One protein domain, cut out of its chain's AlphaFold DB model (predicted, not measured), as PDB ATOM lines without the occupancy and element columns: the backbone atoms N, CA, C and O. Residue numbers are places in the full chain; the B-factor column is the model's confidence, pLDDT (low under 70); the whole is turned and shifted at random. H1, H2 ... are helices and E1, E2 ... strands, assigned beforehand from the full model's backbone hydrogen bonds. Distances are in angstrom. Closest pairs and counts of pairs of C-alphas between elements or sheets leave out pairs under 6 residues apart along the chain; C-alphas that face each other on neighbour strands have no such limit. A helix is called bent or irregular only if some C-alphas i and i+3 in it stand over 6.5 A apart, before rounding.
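Overview. This is residues 191 to 285 of the 291 residues of an uncharacterized protein of Betaproteobacteria bacterium (UniProt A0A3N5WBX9). A three-stranded antiparallel sheet, E1 E2 E3, forms a wall with one bare face; helix H1 runs along its other face, and on the far side of H1 the helix H2 crosses it steeply, with a small hairpin E4 E5 beside H2. H1 is in the middle, between the wall E1 E2 E3 and H2, and its centre is the nearest of the elements' centres to the mean of all C-alphas, at 4.3 A. The printed part has 95 residues, with five named strands and two named helices in the order E1 E2 E3 H1 E4 E5 H2; the sheets run E1 - E2 - E3 and E4 - E5, both antiparallel, and the class is mixed, helices and strands. It is compact, with a radius of gyration of the C-alphas of 13.2 A, and rounded, spanning 32 by 30 by 26 A.

Arrangement. E1, residues 191 to 197, E2, residues 201 to 210, and E3, residues 215 to 224, form a meander, each strand the antiparallel neighbour of the one before. In the hairpin E1 and E2, N 193 and O 205 are 2.9 A apart, within hydrogen-bond range; in the hairpin E2 and E3, N 204 and O 221 are 3.0 A apart. E2 bends by 65 degrees at residue 207. H1, residues 231 to 246, is on this sheet at a height of 8.6 A, making two layers, a helix on one face of a sheet. It lies over E2 and, only just, over E3, on which 3 of its C-alphas fall; it runs along the strands, at 14 degrees to E2 on the local plane. The closest C-alphas of E3 and H1 are those of Val 223 and Val 235, 6.2 A apart. E4, residues 250 to 255, and E5, residues 260 to 265, form an antiparallel hairpin, with N 253 and O 262 2.8 A apart. H2, residues 268 to 285, touches H1 at a steep tilt of 53 degrees, opposite ways, closest at the C-alphas of Val 236 and Met 278, 6.3 A. The closest C-alphas of E5 and H2, Leu 264 and Leu 274, are 7.2 A apart. H2 is not on the first sheet. Every O i to N i+4 pair of H1 is within hydrogen-bond range, and 10 of 14 in H2.

Along the chain. E1 begins at C-alpha 191, (-3.960, 93.300, 7.996), and is 17.3 A long; E2 is 24.6 A and E3 27.7 A. H1 begins at C-alpha 231, (-15.458, 106.158, -1.292), and is 23.1 A long. E4 is 15.1 A, E5 16.3 A and H2 27.1 A, ending at C-alpha 285, (-14.484, 91.179, -7.383). H2 has a kink of 28 degrees near residue 275 and is irregular, with C-alphas 282 and 285 7.9 A apart.

Size, cuts and confidence. The two C-alphas farthest apart, of Gly 214 and Ser 229, are 36.0 A apart. The printed part has no cut and no long link. Mean pLDDT of the printed part is 89.4; residue 285 is under 70.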
ATOM      1  N   MET A 191      -2.942  93.623   8.989       88.25
ATOM      2  CA  MET A 191      -3.960  93.300   7.996       88.25
ATOM      3  C   MET A 191      -5.102  94.312   8.052       88.25
ATOM      4  O   MET A 191      -5.481  94.791   9.124       88.25
ATOM      5  N   PHE A 192      -5.665  94.600   6.885       92.56
ATOM      6  CA  PHE A 192      -6.852  95.431   6.738       92.56
ATOM      7  C   PHE A 192      -8.062  94.551   6.440       92.56
ATOM      8  O   PHE A 192      -7.991  93.657   5.600       92.56
ATOM      9  N   GLN A 193      -9.175  94.830   7.109       91.19
ATOM     10  CA  GLN A 193     -10.451  94.161   6.891       91.19
ATOM     11  C   GLN A 193     -11.549  95.211   6.765       91.19
ATOM     12  O   GLN A 193     -11.786  95.972   7.697       91.19
ATOM     13  N   ILE A 194     -12.224  95.260   5.619       92.38
ATOM     14  CA  ILE A 194     -13.357  96.166   5.402       92.38
ATOM     15  C   ILE A 194     -14.590  95.551   6.069       92.38
ATOM     16  O   ILE A 194     -14.971  94.432   5.737       92.38
ATOM     17  N   GLU A 195     -15.203  96.273   7.007       92.19
ATOM     18  CA  GLU A 195     -16.402  95.820   7.728       92.19
ATOM     19  C   GLU A 195     -17.668  96.266   7.004       92.19
ATOM     20  O   GLU A 195     -18.574  95.478   6.736       92.19
ATOM     21  N   ARG A 196     -17.738  97.561   6.686       90.88
ATOM     22  CA  ARG A 196     -18.910  98.180   6.073       90.88
ATOM     23  C   ARG A 196     -18.475  99.181   5.026       90.88
ATOM     24  O   ARG A 196     -17.535  99.942   5.226       90.88
ATOM     25  N   MET A 197     -19.207  99.217   3.922       92.75
ATOM     26  CA  MET A 197     -19.004 100.211   2.882       92.75
ATOM     27  C   MET A 197     -20.353 100.651   2.323       92.75
ATOM     28  O   MET A 197     -21.180  99.835   1.929       92.75
ATOM     29  N   SER A 198     -20.566 101.958   2.335       91.62
ATOM     30  CA  SER A 198     -21.698 102.687   1.764       91.62
ATOM     31  C   SER A 198     -21.174 103.664   0.710       91.62
ATOM     32  O   SER A 198     -19.977 103.709   0.454       91.62
ATOM     33  N   VAL A 199     -22.047 104.454   0.083       90.69
ATOM     34  CA  VAL A 199     -21.676 105.361  -1.025       90.69
ATOM     35  C   VAL A 199     -20.782 106.529  -0.578       90.69
ATOM     36  O   VAL A 199     -19.955 107.019  -1.343       90.69
ATOM     37  N   ASP A 200     -20.950 106.995   0.654       93.50
ATOM     38  CA  ASP A 200     -20.291 108.173   1.227       93.50
ATOM     39  C   ASP A 200     -19.507 107.870   2.517       93.50
ATOM     40  O   ASP A 200     -18.788 108.734   3.030       93.50
ATOM     41  N   TYR A 201     -19.621 106.642   3.021       93.62
ATOM     42  CA  TYR A 201     -19.084 106.210   4.301       93.62
ATOM     43  C   TYR A 201     -18.539 104.787   4.239       93.62
ATOM     44  O   TYR A 201     -19.146 103.915   3.622       93.62
ATOM     45  N   ALA A 202     -17.430 104.532   4.921       95.56
ATOM     46  CA  ALA A 202     -16.871 103.203   5.074       95.56
ATOM     47  C   ALA A 202     -16.219 103.034   6.447       95.56
ATOM     48  O   ALA A 202     -15.697 103.983   7.030       95.56
ATOM     49  N   GLU A 203     -16.216 101.800   6.926       95.75
ATOM     50  CA  GLU A 203     -15.554 101.374   8.149       95.75
ATOM     51  C   GLU A 203     -14.664 100.187   7.817       95.75
ATOM     52  O   GLU A 203     -15.089  99.222   7.170       95.75
ATOM     53  N   PHE A 204     -13.430 100.234   8.291       94.88
ATOM     54  CA  PHE A 204     -12.539  99.093   8.218       94.88
ATOM     55  C   PHE A 204     -11.742  98.961   9.503       94.88
ATOM     56  O   PHE A 204     -11.509  99.919  10.238       94.88
ATOM     57  N   ILE A 205     -11.319  97.740   9.770       93.56
ATOM     58  CA  ILE A 205     -10.466  97.411  10.888       93.56
ATOM     59  C   ILE A 205      -9.041  97.239  10.386       93.56
ATOM     60  O   ILE A 205      -8.787  96.543   9.402       93.56
ATOM     61  N   PHE A 206      -8.103  97.825  11.116       92.56
ATOM     62  CA  PHE A 206      -6.687  97.530  11.004       92.56
ATOM     63  C   PHE A 206      -6.243  96.695  12.205       92.56
ATOM     64  O   PHE A 206      -6.386  97.114  13.355       92.56
ATOM     65  N   HIS A 207      -5.713  95.507  11.936       89.94
ATOM     66  CA  HIS A 207      -5.034  94.685  12.930       89.94
ATOM     67  C   HIS A 207      -3.542  94.829  12.703       89.94
ATOM     68  O   HIS A 207      -3.038  94.281  11.729       89.94
ATOM     69  N   GLY A 208      -2.834  95.545  13.568       86.00
ATOM     70  CA  GLY A 208      -1.405  95.740  13.373       86.00
ATOM     71  C   GLY A 208      -0.669  96.228  14.606       86.00
ATOM     72  O   GLY A 208      -1.250  96.537  15.652       86.00
ATOM     73  N   TRP A 209       0.652  96.280  14.476       80.94
ATOM     74  CA  TRP A 209       1.528  96.780  15.525       80.94
ATOM     75  C   TRP A 209       1.314  98.283  15.753       80.94
ATOM     76  O   TRP A 209       1.553  99.085  14.857       80.94
ATOM     77  N   SER A 210       0.898  98.682  16.959       77.56
ATOM     78  CA  SER A 210       0.848 100.096  17.349       77.56
ATOM     79  C   SER A 210       2.151 100.490  18.038       77.56
ATOM     80  O   SER A 210       2.540  99.884  19.041       77.56
ATOM     81  N   LYS A 211       2.807 101.536  17.520       72.94
ATOM     82  CA  LYS A 211       4.031 102.110  18.105       72.94
ATOM     83  C   LYS A 211       3.779 102.717  19.489       72.94
ATOM     84  O   LYS A 211       4.652 102.625  20.343       72.94
ATOM     85  N   ASP A 212       2.584 103.256  19.731       74.06
ATOM     86  CA  ASP A 212       2.242 103.950  20.983       74.06
ATOM     87  C   ASP A 212       2.144 103.003  22.184       74.06
ATOM     88  O   ASP A 212       2.525 103.357  23.297       74.06
ATOM     89  N   ILE A 213       1.623 101.791  21.963       76.44
ATOM     90  CA  ILE A 213       1.389 100.792  23.021       76.44
ATOM     91  C   ILE A 213       2.435  99.663  22.956       76.44
ATOM     92  O   ILE A 213       2.527  98.846  23.870       76.44
ATOM     93  N   GLY A 214       3.232  99.597  21.883       78.31
ATOM     94  CA  GLY A 214       4.246  98.557  21.687       78.31
ATOM     95  C   GLY A 214       3.646  97.151  21.629       78.31
ATOM     96  O   GLY A 214       4.243  96.203  22.138       78.31
ATOM     97  N   ARG A 215       2.431  97.017  21.082       81.44
ATOM     98  CA  ARG A 215       1.743  95.730  20.924       81.44
ATOM     99  C   ARG A 215       0.826  95.720  19.710       81.44
ATOM    100  O   ARG A 215       0.439  96.769  19.193       81.44
ATOM    101  N   ASN A 216       0.429  94.516  19.307       82.19
ATOM    102  CA  ASN A 216      -0.585  94.328  18.279       82.19
ATOM    103  C   ASN A 216      -1.952  94.791  18.807       82.19
ATOM    104  O   ASN A 216      -2.360  94.414  19.910       82.19
ATOM    105  N   THR A 217      -2.636  95.636  18.045       86.94
ATOM    106  CA  THR A 217      -3.933  96.192  18.421       86.94
ATOM    107  C   THR A 217      -4.888  96.189  17.237       86.94
ATOM    108  O   THR A 217      -4.482  96.201  16.075       86.94
ATOM    109  N   LYS A 218      -6.181  96.173  17.556       90.50
ATOM    110  CA  LYS A 218      -7.277  96.288  16.600       90.50
ATOM    111  C   LYS A 218      -7.781  97.727  16.629       90.50
ATOM    112  O   LYS A 218      -8.207  98.195  17.682       90.50
ATOM    113  N   GLN A 219      -7.753  98.414  15.494       91.00
ATOM    114  CA  GLN A 219      -8.260  99.779  15.361       91.00
ATOM    115  C   GLN A 219      -9.416  99.800  14.369       91.00
ATOM    116  O   GLN A 219      -9.252  99.358  13.236       91.00
ATOM    117  N   LEU A 220     -10.574 100.305  14.797       94.25
ATOM    118  CA  LEU A 220     -11.672 100.630  13.892       94.25
ATOM    119  C   LEU A 220     -11.409 102.018  13.310       94.25
ATOM    120  O   LEU A 220     -11.221 102.977  14.058       94.25
ATOM    121  N   ILE A 221     -11.371 102.109  11.987       93.81
ATOM    122  CA  ILE A 221     -11.115 103.344  11.258       93.81
ATOM    123  C   ILE A 221     -12.333 103.658  10.403       93.81
ATOM    124  O   ILE A 221     -12.751 102.869   9.554       93.81
ATOM    125  N   GLU A 222     -12.875 104.844  10.633       94.94
ATOM    126  CA  GLU A 222     -13.983 105.401   9.874       94.94
ATOM    127  C   GLU A 222     -13.449 106.299   8.756       94.94
ATOM    128  O   GLU A 222     -12.542 107.112   8.962       94.94
ATOM    129  N   VAL A 223     -14.025 106.167   7.565       96.00
ATOM    130  CA  VAL A 223     -13.677 106.962   6.389       96.00
ATOM    131  C   VAL A 223     -14.934 107.565   5.786       96.00
ATOM    132  O   VAL A 223     -15.944 106.898   5.575       96.00
ATOM    133  N   ARG A 224     -14.857 108.858   5.479       94.06
ATOM    134  CA  ARG A 224     -15.878 109.605   4.742       94.06
ATOM    135  C   ARG A 224     -15.333 109.911   3.354       94.06
ATOM    136  O   ARG A 224     -14.156 110.235   3.235       94.06
ATOM    137  N   LYS A 225     -16.185 109.866   2.327       93.25
ATOM    138  CA  LYS A 225     -15.774 110.145   0.939       93.25
ATOM    139  C   LYS A 225     -15.174 111.549   0.777       93.25
ATOM    140  O   LYS A 225     -14.219 111.731   0.035       93.25
ATOM    141  N   GLY A 226     -15.734 112.547   1.462       89.50
ATOM    142  CA  GLY A 226     -15.258 113.929   1.379       89.50
ATOM    143  C   GLY A 226     -15.200 114.436  -0.067       89.50
ATOM    144  O   GLY A 226     -16.202 114.387  -0.781       89.50
ATOM    145  N   ASN A 227     -14.016 114.900  -0.479       89.81
ATOM    146  CA  ASN A 227     -13.743 115.432  -1.820       89.81
ATOM    147  C   ASN A 227     -13.256 114.369  -2.818       89.81
ATOM    148  O   ASN A 227     -12.955 114.707  -3.963       89.81
ATOM    149  N   ASP A 228     -13.137 113.108  -2.401       87.06
ATOM    150  CA  ASP A 228     -12.733 112.035  -3.300       87.06
ATOM    151  C   ASP A 228     -13.869 111.686  -4.272       87.06
ATOM    152  O   ASP A 228     -15.061 111.775  -3.955       87.06
ATOM    153  N   SER A 229     -13.498 111.274  -5.485       88.12
ATOM    154  CA  SER A 229     -14.463 110.872  -6.514       88.12
ATOM    155  C   SER A 229     -15.276 109.644  -6.092       88.12
ATOM    156  O   SER A 229     -16.466 109.557  -6.396       88.12
ATOM    157  N   ASP A 230     -14.653 108.724  -5.356       90.44
ATOM    158  CA  ASP A 230     -15.224 107.455  -4.912       90.44
ATOM    159  C   ASP A 230     -14.811 107.166  -3.457       90.44
ATOM    160  O   ASP A 230     -13.663 107.392  -3.067       90.44
ATOM    161  N   ILE A 231     -15.734 106.625  -2.658       93.19
ATOM    162  CA  ILE A 231     -15.458 106.158  -1.292       93.19
ATOM    163  C   ILE A 231     -14.380 105.070  -1.273       93.19
ATOM    164  O   ILE A 231     -13.557 105.043  -0.362       93.19
ATOM    165  N   ARG A 232     -14.319 104.221  -2.311       92.81
ATOM    166  CA  ARG A 232     -13.277 103.189  -2.447       92.81
ATOM    167  C   ARG A 232     -11.882 103.806  -2.486       92.81
ATOM    168  O   ARG A 232     -10.963 103.309  -1.837       92.81
ATOM    169  N   LEU A 233     -11.753 104.931  -3.187       93.69
ATOM    170  CA  LEU A 233     -10.504 105.674  -3.293       93.69
ATOM    171  C   LEU A 233     -10.103 106.283  -1.947       93.69
ATOM    172  O   LEU A 233      -8.955 106.152  -1.530       93.69
ATOM    173  N   ALA A 234     -11.063 106.887  -1.240       94.94
ATOM    174  CA  ALA A 234     -10.846 107.450   0.092       94.94
ATOM    175  C   ALA A 234     -10.355 106.381   1.086       94.94
ATOM    176  O   ALA A 234      -9.412 106.608   1.848       94.94
ATOM    177  N   VAL A 235     -10.954 105.185   1.042       94.56
ATOM    178  CA  VAL A 235     -10.556 104.041   1.873       94.56
ATOM    179  C   VAL A 235      -9.124 103.609   1.563       94.56
ATOM    180  O   VAL A 235      -8.310 103.519   2.482       94.56
ATOM    181  N   VAL A 236      -8.781 103.411   0.286       94.31
ATOM    182  CA  VAL A 236      -7.419 103.019  -0.118       94.31
ATOM    183  C   VAL A 236      -6.390 104.065   0.297       94.31
ATOM    184  O   VAL A 236      -5.353 103.716   0.859       94.31
ATOM    185  N   ARG A 237      -6.680 105.354   0.107       94.38
ATOM    186  CA  ARG A 237      -5.796 106.441   0.553       94.38
ATOM    187  C   ARG A 237      -5.578 106.409   2.059       94.38
ATOM    188  O   ARG A 237      -4.446 106.580   2.515       94.38
ATOM    189  N   ARG A 238      -6.633 106.142   2.835       94.56
ATOM    190  CA  ARG A 238      -6.516 106.004   4.289       94.56
ATOM    191  C   ARG A 238      -5.684 104.784   4.684       94.56
ATOM    192  O   ARG A 238      -4.860 104.904   5.584       94.56
ATOM    193  N   MET A 239      -5.844 103.649   4.005       93.00
ATOM    194  CA  MET A 239      -5.013 102.459   4.223       93.00
ATOM    195  C   MET A 239      -3.537 102.739   3.915       93.00
ATOM    196  O   MET A 239      -2.678 102.430   4.733       93.00
ATOM    197  N   ILE A 240      -3.235 103.397   2.790       92.69
ATOM    198  CA  ILE A 240      -1.865 103.784   2.420       92.69
ATOM    199  C   ILE A 240      -1.256 104.729   3.460       92.69
ATOM    200  O   ILE A 240      -0.085 104.583   3.803       92.69
ATOM    201  N   ALA A 241      -2.036 105.673   3.994       92.62
ATOM    202  CA  ALA A 241      -1.571 106.540   5.074       92.62
ATOM    203  C   ALA A 241      -1.150 105.725   6.310       92.62
ATOM    204  O   ALA A 241      -0.049 105.921   6.816       92.62
ATOM    205  N   ILE A 242      -1.961 104.747   6.727       91.25
ATOM    206  CA  ILE A 242      -1.648 103.855   7.859       91.25
ATOM    207  C   ILE A 242      -0.421 102.982   7.567       91.25
ATOM    208  O   ILE A 242       0.409 102.762   8.449       91.25
ATOM    209  N   ILE A 243      -0.276 102.486   6.335       89.56
ATOM    210  CA  ILE A 243       0.922 101.741   5.927       89.56
ATOM    211  C   ILE A 243       2.152 102.633   6.098       89.56
ATOM    212  O   ILE A 243       3.091 102.214   6.757       89.56
ATOM    213  N   ARG A 244       2.119 103.879   5.612       89.38
ATOM    214  CA  ARG A 244       3.237 104.837   5.717       89.38
ATOM    215  C   ARG A 244       3.587 105.234   7.150       89.38
ATOM    216  O   ARG A 244       4.748 105.500   7.451       89.38
ATOM    217  N   GLU A 245       2.598 105.279   8.040       87.19
ATOM    218  CA  GLU A 245       2.821 105.515   9.472       87.19
ATOM    219  C   GLU A 245       3.641 104.376  10.108       87.19
ATOM    220  O   GLU A 245       4.477 104.606  10.994       87.19
ATOM    221  N   ASN A 246       3.452 103.146   9.625       82.38
ATOM    222  CA  ASN A 246       4.113 101.955  10.151       82.38
ATOM    223  C   ASN A 246       5.428 101.637   9.429       82.38
ATOM    224  O   ASN A 246       6.444 101.458  10.104       82.38
ATOM    225  N   THR A 247       5.421 101.680   8.100       83.81
ATOM    226  CA  THR A 247       6.501 101.270   7.202       83.81
ATOM    227  C   THR A 247       6.728 102.346   6.138       83.81
ATOM    228  O   THR A 247       5.819 102.694   5.390       83.81
ATOM    229  N   GLN A 248       7.940 102.901   6.079       82.75
ATOM    230  CA  GLN A 248       8.286 103.998   5.155       82.75
ATOM    231  C   GLN A 248       9.039 103.523   3.907       82.75
ATOM    232  O   GLN A 248       9.105 104.247   2.918       82.75
ATOM    233  N   GLU A 249       9.566 102.305   3.958       87.50
ATOM    234  CA  GLU A 249      10.401 101.705   2.924       87.50
ATOM    235  C   GLU A 249       9.597 100.733   2.051       87.50
ATOM    236  O   GLU A 249       8.363 100.670   2.105       87.50
ATOM    237  N   ASP A 250      10.314  99.957   1.245       88.75
ATOM    238  CA  ASP A 250       9.753  98.802   0.565       88.75
ATOM    239  C   ASP A 250       9.343  97.732   1.589       88.75
ATOM    240  O   ASP A 250      10.060  97.450   2.552       88.75
ATOM    241  N   PHE A 251       8.172  97.140   1.382       87.94
ATOM    242  CA  PHE A 251       7.572  96.168   2.283       87.94
ATOM    243  C   PHE A 251       7.010  94.972   1.526       87.94
ATOM    244  O   PHE A 251       6.610  95.053   0.361       87.94
ATOM    245  N   LEU A 252       6.954  93.840   2.223       88.44
ATOM    246  CA  LEU A 252       6.361  92.618   1.707       88.44
ATOM    247  C   LEU A 252       4.844  92.642   1.935       88.44
ATOM    248  O   LEU A 252       4.370  92.616   3.069       88.44
ATOM    249  N   TRP A 253       4.073  92.659   0.854       89.69
ATOM    250  CA  TRP A 253       2.619  92.566   0.880       89.69
ATOM    251  C   TRP A 253       2.142  91.171   0.497       89.69
ATOM    252  O   TRP A 253       2.453  90.684  -0.586       89.69
ATOM    253  N   VAL A 254       1.315  90.548   1.332       87.50
ATOM    254  CA  VAL A 254       0.681  89.263   1.010       87.50
ATOM    255  C   VAL A 254      -0.642  89.535   0.296       87.50
ATOM    256  O   VAL A 254      -1.627  89.913   0.928       87.50
ATOM    257  N   SER A 255      -0.668  89.351  -1.027       88.56
ATOM    258  CA  SER A 255      -1.891  89.518  -1.816       88.56
ATOM    259  C   SER A 255      -2.784  88.293  -1.654       88.56
ATOM    260  O   SER A 255      -2.381  87.173  -1.976       88.56
ATOM    261  N   GLN A 256      -4.014  88.516  -1.200       85.25
ATOM    262  CA  GLN A 256      -5.056  87.497  -1.144       85.25
ATOM    263  C   GLN A 256      -5.565  87.171  -2.549       85.25
ATOM    264  O   GLN A 256      -5.771  86.000  -2.860       85.25
ATOM    265  N   ARG A 257      -5.671  88.180  -3.429       86.50
ATOM    266  CA  ARG A 257      -6.092  87.990  -4.829       86.50
ATOM    267  C   ARG A 257      -5.128  87.091  -5.604       86.50
ATOM    268  O   ARG A 257      -5.553  86.254  -6.392       86.50
ATOM    269  N   LEU A 258      -3.821  87.292  -5.424       87.31
ATOM    270  CA  LEU A 258      -2.783  86.567  -6.168       87.31
ATOM    271  C   LEU A 258      -2.230  85.351  -5.414       87.31
ATOM    272  O   LEU A 258      -1.431  84.606  -5.981       87.31
ATOM    273  N   GLY A 259      -2.604  85.175  -4.143       85.88
ATOM    274  CA  GLY A 259      -2.121  84.093  -3.284       85.88
ATOM    275  C   GLY A 259      -0.604  84.094  -3.064       85.88
ATOM    276  O   GLY A 259      -0.032  83.035  -2.805       85.88
ATOM    277  N   ARG A 260       0.063  85.248  -3.210       86.50
ATOM    278  CA  ARG A 260       1.527  85.379  -3.113       86.50
ATOM    279  C   ARG A 260       1.966  86.703  -2.495       86.50
ATOM    280  O   ARG A 260       1.246  87.702  -2.566       86.50
ATOM    281  N   SER A 261       3.184  86.700  -1.969       87.69
ATOM    282  CA  SER A 261       3.877  87.883  -1.464       87.69
ATOM    283  C   SER A 261       4.444  88.731  -2.615       87.69
ATOM    284  O   SER A 261       4.998  88.195  -3.577       87.69
ATOM    285  N   LEU A 262       4.307  90.053  -2.530       89.19
ATOM    286  CA  LEU A 262       4.811  91.039  -3.487       89.19
ATOM    287  C   LEU A 262       5.590  92.125  -2.748       89.19
ATOM    288  O   LEU A 262       5.149  92.586  -1.701       89.19
ATOM    289  N   MET A 263       6.716  92.559  -3.306       91.19
ATOM    290  CA  MET A 263       7.444  93.724  -2.799       91.19
ATOM    291  C   MET A 263       6.750  94.996  -3.300       91.19
ATOM    292  O   MET A 263       6.633  95.184  -4.513       91.19
ATOM    293  N   LEU A 264       6.275  95.844  -2.391       90.94
ATOM    294  CA  LEU A 264       5.645  97.130  -2.699       90.94
ATOM    295  C   LEU A 264       6.398  98.264  -2.007       90.94
ATOM    296  O   LEU A 264       6.977  98.062  -0.950       90.94
ATOM    297  N   SER A 265       6.355  99.462  -2.584       91.06
ATOM    298  CA  SER A 265       6.989 100.656  -2.016       91.06
ATOM    299  C   SER A 265       5.963 101.499  -1.265       91.06
ATOM    300  O   SER A 265       4.910 101.835  -1.814       91.06
ATOM    301  N   ALA A 266       6.274 101.886  -0.026       90.00
ATOM    302  CA  ALA A 266       5.475 102.859   0.721       90.00
ATOM    303  C   ALA A 266       5.796 104.319   0.340       90.00
ATOM    304  O   ALA A 266       5.128 105.242   0.823       90.00
ATOM    305  N   HIS A 267       6.773 104.564  -0.538       92.06
ATOM    306  CA  HIS A 267       7.223 105.915  -0.851       92.06
ATOM    307  C   HIS A 267       6.110 106.778  -1.482       92.06
ATOM    308  O   HIS A 267       5.307 106.295  -2.287       92.06
ATOM    309  N   PRO A 268       6.071 108.096  -1.200       91.06
ATOM    310  CA  PRO A 268       5.118 109.014  -1.830       91.06
ATOM    311  C   PRO A 268       5.222 109.078  -3.359       91.06
ATOM    312  O   PRO A 268       4.215 109.294  -4.030       91.06
ATOM    313  N   ARG A 269       6.420 108.860  -3.920       92.44
ATOM    314  CA  ARG A 269       6.649 108.856  -5.376       92.44
ATOM    315  C   ARG A 269       5.916 107.718  -6.099       92.44
ATOM    316  O   ARG A 269       5.514 107.896  -7.241       92.44
ATOM    317  N   ASP A 270       5.681 106.600  -5.412       92.00
ATOM    318  CA  ASP A 270       5.066 105.390  -5.972       92.00
ATOM    319  C   ASP A 270       3.557 105.311  -5.662       92.00
ATOM    320  O   ASP A 270       2.919 104.271  -5.836       92.00
ATOM    321  N   ASN A 271       2.955 106.424  -5.210       91.00
ATOM    322  CA  ASN A 271       1.574 106.460  -4.725       91.00
ATOM    323  C   ASN A 271       0.556 105.972  -5.759       91.00
ATOM    324  O   ASN A 271      -0.361 105.249  -5.396       91.00
ATOM    325  N   ALA A 272       0.713 106.356  -7.028       92.56
ATOM    326  CA  ALA A 272      -0.227 105.973  -8.080       92.56
ATOM    327  C   ALA A 272      -0.263 104.449  -8.289       92.56
ATOM    328  O   ALA A 272      -1.341 103.862  -8.338       92.56
ATOM    329  N   GLY A 273       0.907 103.803  -8.337       91.56
ATOM    330  CA  GLY A 273       1.005 102.351  -8.504       91.56
ATOM    331  C   GLY A 273       0.496 101.586  -7.282       91.56
ATOM    332  O   GLY A 273      -0.205 100.586  -7.426       91.56
ATOM    333  N   LEU A 274       0.791 102.083  -6.076       93.38
ATOM    334  CA  LEU A 274       0.291 101.486  -4.839       93.38
ATOM    335  C   LEU A 274      -1.233 101.629  -4.707       93.38
ATOM    336  O   LEU A 274      -1.907 100.669  -4.346       93.38
ATOM    337  N   GLU A 275      -1.784 102.804  -5.023       93.44
ATOM    338  CA  GLU A 275      -3.228 103.073  -4.997       93.44
ATOM    339  C   GLU A 275      -3.970 102.159  -5.976       93.44
ATOM    340  O   GLU A 275      -4.925 101.488  -5.589       93.44
ATOM    341  N   GLU A 276      -3.488 102.047  -7.214       92.94
ATOM    342  CA  GLU A 276      -4.077 101.154  -8.211       92.94
ATOM    343  C   GLU A 276      -4.006  99.680  -7.787       92.94
ATOM    344  O   GLU A 276      -4.984  98.937  -7.931       92.94
ATOM    345  N   PHE A 277      -2.871  99.250  -7.230       93.38
ATOM    346  CA  PHE A 277      -2.715  97.896  -6.711       93.38
ATOM    347  C   PHE A 277      -3.717  97.604  -5.586       93.38
ATOM    348  O   PHE A 277      -4.416  96.593  -5.638       93.38
ATOM    349  N   MET A 278      -3.829  98.502  -4.605       92.56
ATOM    350  CA  MET A 278      -4.734  98.349  -3.463       92.56
ATOM    351  C   MET A 278      -6.204  98.382  -3.891       92.56
ATOM    352  O   MET A 278      -7.004  97.583  -3.408       92.56
ATOM    353  N   MET A 279      -6.566  99.233  -4.856       92.94
ATOM    354  CA  MET A 279      -7.913  99.252  -5.434       92.94
ATOM    355  C   MET A 279      -8.288  97.889  -6.028       92.94
ATOM    356  O   MET A 279      -9.391  97.390  -5.803       92.94
ATOM    357  N   ARG A 280      -7.358  97.248  -6.744       92.25
ATOM    358  CA  ARG A 280      -7.554  95.889  -7.271       92.25
ATOM    359  C   ARG A 280      -7.510  94.828  -6.167       92.25
ATOM    360  O   ARG A 280      -8.071  93.751  -6.337       92.25
ATOM    361  N   GLU A 281      -6.817  95.067  -5.060       91.06
ATOM    362  CA  GLU A 281      -6.713  94.100  -3.959       91.06
ATOM    363  C   GLU A 281      -8.022  93.941  -3.205       91.06
ATOM    364  O   GLU A 281      -8.425  92.814  -2.939       91.06
ATOM    365  N   PHE A 282      -8.712  95.045  -2.936       89.81
ATOM    366  CA  PHE A 282      -9.933  95.015  -2.135       89.81
ATOM    367  C   PHE A 282     -11.221  94.983  -2.963       89.81
ATOM    368  O   PHE A 282     -12.241  94.513  -2.466       89.81
ATOM    369  N   PHE A 283     -11.210  95.482  -4.207       89.38
ATOM    370  CA  PHE A 283     -12.454  95.753  -4.944       89.38
ATOM    371  C   PHE A 283     -12.560  95.109  -6.334       89.38
ATOM    372  O   PHE A 283     -13.548  95.352  -7.026       89.38
ATOM    373  N   TYR A 284     -11.598  94.285  -6.762       77.31
ATOM    374  CA  TYR A 284     -11.613  93.672  -8.102       77.31
ATOM    375  C   TYR A 284     -12.806  92.721  -8.336       77.31
ATOM    376  O   TYR A 284     -13.296  92.626  -9.461       77.31
ATOM    377  N   ASP A 285     -13.354  92.116  -7.278       60.28
ATOM    378  CA  ASP A 285     -14.484  91.179  -7.383       60.28
ATOM    379  C   ASP A 285     -15.867  91.856  -7.365       60.28
ATOM    380  O   ASP A 285     -16.869  91.237  -7.720       60.28
TER     381      ASP A 285